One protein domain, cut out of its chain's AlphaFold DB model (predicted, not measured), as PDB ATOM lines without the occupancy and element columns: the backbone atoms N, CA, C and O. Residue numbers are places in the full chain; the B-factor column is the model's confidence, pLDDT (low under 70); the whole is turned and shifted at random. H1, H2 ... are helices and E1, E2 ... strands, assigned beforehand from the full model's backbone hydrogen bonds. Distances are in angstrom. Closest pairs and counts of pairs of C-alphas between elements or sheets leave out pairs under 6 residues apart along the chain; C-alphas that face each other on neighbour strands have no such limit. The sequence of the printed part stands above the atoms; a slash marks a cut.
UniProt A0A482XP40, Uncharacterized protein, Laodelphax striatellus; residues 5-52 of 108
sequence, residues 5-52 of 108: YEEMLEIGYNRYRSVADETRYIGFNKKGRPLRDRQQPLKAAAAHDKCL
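Overview. This is residues 5 to 52 of the 108 residues of an uncharacterized protein of Laodelphax striatellus (UniProt A0A482XP40). Little regular structure: a hairpin of two short strands, E1 and E2, at one side, then a long loop, residues 19 to 41, that folds back on itself and leads to two short helices, H1 and H2. H2 brings the last printed residue back near E2. The printed part has 48 residues, 19 in named elements, in the order E1, E2, H1, H2; the sheet E1 - E2 is antiparallel and the class mixed. It is compact, radius of gyration of the C-alphas 10.3 A, and rounded, spanning 25 by 24 by 19 A.

Along the chain. E1, residues 5 to 8, begins at C-alpha 5 (139.795, 196.055, 182.725) and is 9.9 A long. E2, residues 14 to 18, is 13.3 A long. H1, residues 42 to 47, measures 9.4 A. H2, residues 49 to 52, measures 5.7 A and ends at C-alpha 52 (145.566, 195.058, 194.436).

Arrangement. E1 and E2 form a hairpin, antiparallel at 157 degrees, with N 5 and O 17 within hydrogen-bond range at 2.8 A. The closest C-alphas of E2 and H2, Arg 15 and Leu 52, are 6.1 A apart. H1 and H2 are close but not clearly touching, closest at the C-alphas of Ala 45 and Leu 52, 7.6 A. E1 is apart from H1 and H2. In H1, 0 of 2 O i to N i+4 pairs and 1 of 3 O i to N i+3 pairs are within range; H2 is too short for an i+4 pair.

Size, cuts and confidence. The C-alphas farthest apart, Gly 12 and Arg 38, are 27.1 A apart. The printed part has no cut; the link E2 to H1 is long. Residues 37 to 48 have pLDDT under 70.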
ATOM      1  N   TYR A   5     138.618 196.290 183.556       95.62
ATOM      2  CA  TYR A   5     139.795 196.055 182.725       95.62
ATOM      3  C   TYR A   5     140.777 195.161 183.479       95.62
ATOM      4  O   TYR A   5     141.064 195.418 184.649       95.62
ATOM      5  N   GLU A   6     141.282 194.126 182.811       95.38
ATOM      6  CA  GLU A   6     142.352 193.271 183.323       95.38
ATOM      7  C   GLU A   6     143.706 193.812 182.857       95.38
ATOM      8  O   GLU A   6     143.948 193.971 181.662       95.38
ATOM      9  N   GLU A   7     144.583 194.101 183.814       93.31
ATOM     10  CA  GLU A   7     145.925 194.629 183.577       93.31
ATOM     11  C   GLU A   7     146.953 193.644 184.132       93.31
ATOM     12  O   GLU A   7     146.969 193.370 185.333       93.31
ATOM     13  N   MET A   8     147.814 193.110 183.267       91.88
ATOM     14  CA  MET A   8     148.892 192.209 183.667       91.88
ATOM     15  C   MET A   8     150.160 193.017 183.948       91.88
ATOM     16  O   MET A   8     150.691 193.688 183.066       91.88
ATOM     17  N   LEU A   9     150.647 192.948 185.185       87.81
ATOM     18  CA  LEU A   9     151.898 193.585 185.584       87.81
ATOM     19  C   LEU A   9     153.096 192.750 185.126       87.81
ATOM     20  O   LEU A   9     153.035 191.521 185.095       87.81
ATOM     21  N   GLU A  10     154.234 193.407 184.906       88.88
ATOM     22  CA  GLU A  10     155.507 192.746 184.567       88.88
ATOM     23  C   GLU A  10     155.938 191.699 185.612       88.88
ATOM     24  O   GLU A  10     156.596 190.715 185.289       88.88
ATOM     25  N   ILE A  11     155.508 191.871 186.866       87.00
ATOM     26  CA  ILE A  11     155.761 190.946 187.981       87.00
ATOM     27  C   ILE A  11     154.856 189.697 187.985       87.00
ATOM     28  O   ILE A  11     154.922 188.906 188.925       87.00
ATOM     29  N   GLY A  12     153.994 189.516 186.976       87.56
ATOM     30  CA  GLY A  12     153.160 188.319 186.799       87.56
ATOM     31  C   GLY A  12     151.855 188.293 187.603       87.56
ATOM     32  O   GLY A  12     151.239 187.238 187.730       87.56
ATOM     33  N   TYR A  13     151.431 189.434 188.150       91.75
ATOM     34  CA  TYR A  13     150.144 189.584 188.837       91.75
ATOM     35  C   TYR A  13     149.168 190.394 187.990       91.75
ATOM     36  O   TYR A  13     149.579 191.305 187.273       91.75
ATOM     37  N   ASN A  14     147.877 190.116 188.150       93.12
ATOM     38  CA  ASN A  14     146.811 190.860 187.491       93.12
ATOM     39  C   ASN A  14     146.207 191.904 188.434       93.12
ATOM     40  O   ASN A  14     146.103 191.685 189.646       93.12
ATOM     41  N   ARG A  15     145.760 193.021 187.858       93.06
ATOM     42  CA  ARG A  15     144.912 194.031 188.498       93.06
ATOM     43  C   ARG A  15     143.608 194.176 187.732       93.06
ATOM     44  O   ARG A  15     143.571 193.995 186.520       93.06
ATOM     45  N   TYR A  16     142.551 194.537 188.454       93.75
ATOM     46  CA  TYR A  16     141.221 194.725 187.879       93.75
ATOM     47  C   TYR A  16     140.741 196.147 188.131       93.75
ATOM     48  O   TYR A  16     140.376 196.485 189.260       93.75
ATOM     49  N   ARG A  17     140.754 196.977 187.089       92.81
ATOM     50  CA  ARG A  17     140.377 198.393 187.148       92.81
ATOM     51  C   ARG A  17     138.915 198.576 186.765       92.81
ATOM     52  O   ARG A  17     138.466 198.000 185.781       92.81
ATOM     53  N   SER A  18     138.154 199.348 187.531       92.12
ATOM     54  CA  SER A  18     136.725 199.557 187.264       92.12
ATOM     55  C   SER A  18     136.506 200.327 185.959       92.12
ATOM     56  O   SER A  18     137.109 201.373 185.746       92.12
ATOM     57  N   VAL A  19     135.586 199.849 185.113       94.69
ATOM     58  CA  VAL A  19     135.180 200.561 183.882       94.69
ATOM     59  C   VAL A  19     134.344 201.807 184.198       94.69
ATOM     60  O   VAL A  19     134.381 202.786 183.464       94.69
ATOM     61  N   ALA A  20     133.593 201.799 185.303       92.88
ATOM     62  CA  ALA A  20     132.786 202.952 185.717       92.88
ATOM     63  C   ALA A  20     133.597 204.038 186.440       92.88
ATOM     64  O   ALA A  20     133.123 205.163 186.569       92.88
ATOM     65  N   ASP A  21     134.776 203.689 186.958       88.75
ATOM     66  CA  ASP A  21     135.674 204.616 187.644       88.75
ATOM     67  C   ASP A  21     137.107 204.107 187.501       88.75
ATOM     68  O   ASP A  21     137.560 203.250 188.261       88.75
ATOM     69  N   GLU A  22     137.820 204.650 186.519       87.19
ATOM     70  CA  GLU A  22     139.184 204.234 186.185       87.19
ATOM     71  C   GLU A  22     140.206 204.571 187.281       87.19
ATOM     72  O   GLU A  22     141.359 204.149 187.212       87.19
ATOM     73  N   THR A  23     139.808 205.301 188.327       83.75
ATOM     74  CA  THR A  23     140.667 205.546 189.490       83.75
ATOM     75  C   THR A  23     140.643 204.397 190.500       83.75
ATOM     76  O   THR A  23     141.453 204.388 191.429       83.75
ATOM     77  N   ARG A  24     139.745 203.415 190.327       85.94
ATOM     78  CA  ARG A  24     139.498 202.342 191.300       85.94
ATOM     79  C   ARG A  24     139.913 200.974 190.803       85.94
ATOM     80  O   ARG A  24     139.655 200.597 189.659       85.94
ATOM     81  N   TYR A  25     140.428 200.186 191.741       90.69
ATOM     82  CA  TYR A  25     140.792 198.795 191.520       90.69
ATOM     83  C   TYR A  25     140.076 197.875 192.503       90.69
ATOM     84  O   TYR A  25     139.767 198.245 193.639       90.69
ATOM     85  N   ILE A  26     139.860 196.628 192.096       91.25
ATOM     86  CA  ILE A  26     139.524 195.575 193.051       91.25
ATOM     87  C   ILE A  26     140.712 195.407 194.000       91.25
ATOM     88  O   ILE A  26     141.865 195.382 193.576       91.25
ATOM     89  N   GLY A  27     140.435 195.297 195.295       91.38
ATOM     90  CA  GLY A  27     141.488 195.104 196.277       91.38
ATOM     91  C   GLY A  27     140.975 194.641 197.628       91.38
ATOM     92  O   GLY A  27     139.883 195.018 198.059       91.38
ATOM     93  N   PHE A  28     141.802 193.859 198.316       91.25
ATOM     94  CA  PHE A  28     141.513 193.336 199.647       91.25
ATOM     95  C   PHE A  28     142.633 193.700 200.614       91.25
ATOM     96  O   PHE A  28     143.819 193.614 200.299       91.25
ATOM     97  N   ASN A  29     142.270 194.097 201.831       87.75
ATOM     98  CA  ASN A  29     143.259 194.299 202.879       87.75
ATOM     99  C   ASN A  29     143.807 192.954 203.395       87.75
ATOM    100  O   ASN A  29     143.286 191.884 203.091       87.75
ATOM    101  N   LYS A  30     144.811 193.009 204.278       85.94
ATOM    102  CA  LYS A  30     145.431 191.822 204.898       85.94
ATOM    103  C   LYS A  30     144.476 190.883 205.658       85.94
ATOM    104  O   LYS A  30     144.879 189.793 206.033       85.94
ATOM    105  N   LYS A  31     143.242 191.315 205.944       90.75
ATOM    106  CA  LYS A  31     142.193 190.510 206.593       90.75
ATOM    107  C   LYS A  31     141.186 189.935 205.582       90.75
ATOM    108  O   LYS A  31     140.131 189.472 205.998       90.75
ATOM    109  N   GLY A  32     141.453 190.047 204.278       89.62
ATOM    110  CA  GLY A  32     140.559 189.594 203.212       89.62
ATOM    111  C   GLY A  32     139.304 190.453 203.033       89.62
ATOM    112  O   GLY A  32     138.355 190.022 202.388       89.62
ATOM    113  N   ARG A  33     139.252 191.661 203.612       91.38
ATOM    114  CA  ARG A  33     138.092 192.554 203.455       91.38
ATOM    115  C   ARG A  33     138.295 193.497 202.272       91.38
ATOM    116  O   ARG A  33     139.421 193.981 202.119       91.38
ATOM    117  N   PRO A  34     137.237 193.823 201.508       90.81
ATOM    118  CA  PRO A  34     137.325 194.807 200.435       90.81
ATOM    119  C   PRO A  34     137.900 196.133 200.939       90.81
ATOM    120  O   PRO A  34     137.519 196.621 202.011       90.81
ATOM    121  N   LEU A  35     138.822 196.712 200.175       87.12
ATOM    122  CA  LEU A  35     139.301 198.072 200.403       87.12
ATOM    123  C   LEU A  35     138.177 199.070 200.092       87.12
ATOM    124  O   LEU A  35     137.464 198.921 199.105       87.12
ATOM    125  N   ARG A  36     137.997 200.080 200.948       79.44
ATOM    126  CA  ARG A  36     136.986 201.135 200.759       79.44
ATOM    127  C   ARG A  36     137.599 202.334 200.035       79.44
ATOM    128  O   ARG A  36     138.784 202.597 200.195       79.44
ATOM    129  N   ASP A  37     136.777 203.125 199.350       67.69
ATOM    130  CA  ASP A  37     137.192 204.279 198.526       67.69
ATOM    131  C   ASP A  37     138.216 205.216 199.157       67.69
ATOM    132  O   ASP A  37     139.195 205.599 198.527       67.69
ATOM    133  N   ARG A  38     138.040 205.562 200.434       64.50
ATOM    134  CA  ARG A  38     138.958 206.478 201.131       64.50
ATOM    135  C   ARG A  38     140.358 205.891 201.351       64.50
ATOM    136  O   ARG A  38     141.271 206.627 201.702       64.50
ATOM    137  N   GLN A  39     140.514 204.582 201.177       60.72
ATOM    138  CA  GLN A  39     141.772 203.841 201.301       60.72
ATOM    139  C   GLN A  39     142.409 203.559 199.934       60.72
ATOM    140  O   GLN A  39     143.535 203.074 199.888       60.72
ATOM    141  N   GLN A  40     141.719 203.890 198.835       61.09
ATOM    142  CA  GLN A  40     142.235 203.784 197.472       61.09
ATOM    143  C   GLN A  40     142.466 205.140 196.767       61.09
ATOM    144  O   GLN A  40     142.094 205.282 195.606       61.09
ATOM    145  N   PRO A  41     143.089 206.174 197.375       55.62
ATOM    146  CA  PRO A  41     143.654 207.229 196.544       55.62
ATOM    147  C   PRO A  41     144.642 206.626 195.535       55.62
ATOM    148  O   PRO A  41     145.409 205.734 195.888       55.62
ATOM    149  N   LEU A  42     144.712 207.171 194.319       58.16
ATOM    150  CA  LEU A  42     145.694 206.778 193.296       58.16
ATOM    151  C   LEU A  42     147.147 206.783 193.837       58.16
ATOM    152  O   LEU A  42     147.970 205.961 193.452       58.16
ATOM    153  N   LYS A  43     147.444 207.660 194.809       52.47
ATOM    154  CA  LYS A  43     148.722 207.696 195.552       52.47
ATOM    155  C   LYS A  43     148.858 206.603 196.623       52.47
ATOM    156  O   LYS A  43     149.967 206.179 196.925       52.47
ATOM    157  N   ALA A  44     147.750 206.141 197.198       52.72
ATOM    158  CA  ALA A  44     147.721 205.022 198.135       52.72
ATOM    159  C   ALA A  44     147.750 203.662 197.425       52.72
ATOM    160  O   ALA A  44     148.158 202.689 198.045       52.72
ATOM    161  N   ALA A  45     147.387 203.584 196.139       54.34
ATOM    162  CA  ALA A  45     147.570 202.376 195.335       54.34
ATOM    163  C   ALA A  45     149.044 201.929 195.324       54.34
ATOM    164  O   ALA A  45     149.316 200.752 195.529       54.34
ATOM    165  N   ALA A  46     149.989 202.876 195.244       58.41
ATOM    166  CA  ALA A  46     151.421 202.594 195.395       58.41
ATOM    167  C   ALA A  46     151.795 202.100 196.812       58.41
ATOM    168  O   ALA A  46     152.670 201.254 196.968       58.41
ATOM    169  N   ALA A  47     151.115 202.584 197.858       55.12
ATOM    170  CA  ALA A  47     151.317 202.125 199.240       55.12
ATOM    171  C   ALA A  47     150.643 200.768 199.535       55.12
ATOM    172  O   ALA A  47     151.044 200.047 200.451       55.12
ATOM    173  N   HIS A  48     149.624 200.405 198.753       64.25
ATOM    174  CA  HIS A  48     148.822 199.189 198.883       64.25
ATOM    175  C   HIS A  48     149.019 198.233 197.706       64.25
ATOM    176  O   HIS A  48     148.153 197.405 197.439       64.25
ATOM    177  N   ASP A  49     150.173 198.303 197.047       73.25
ATOM    178  CA  ASP A  49     150.455 197.617 195.785       73.25
ATOM    179  C   ASP A  49     150.160 196.104 195.864       73.25
ATOM    180  O   ASP A  49     149.529 195.523 194.987       73.25
ATOM    181  N   LYS A  50     150.480 195.483 197.008       78.94
ATOM    182  CA  LYS A  50     150.205 194.062 197.287       78.94
ATOM    183  C   LYS A  50     148.718 193.725 197.448       78.94
ATOM    184  O   LYS A  50     148.327 192.595 197.197       78.94
ATOM    185  N   CYS A  51     147.894 194.668 197.897       88.56
ATOM    186  CA  CYS A  51     146.461 194.471 198.140       88.56
ATOM    187  C   CYS A  51     145.620 194.493 196.857       88.56
ATOM    188  O   CYS A  51     144.443 194.133 196.906       88.56
ATOM    189  N   LEU A  52     146.208 194.948 195.748       90.69
ATOM    190  CA  LEU A  52     145.566 195.058 194.436       90.69
ATOM    191  C   LEU A  52     146.004 193.945 193.473       90.69
ATOM    192  O   LEU A  52     145.492 193.872 192.361       90.69
TER     193      LEU A  52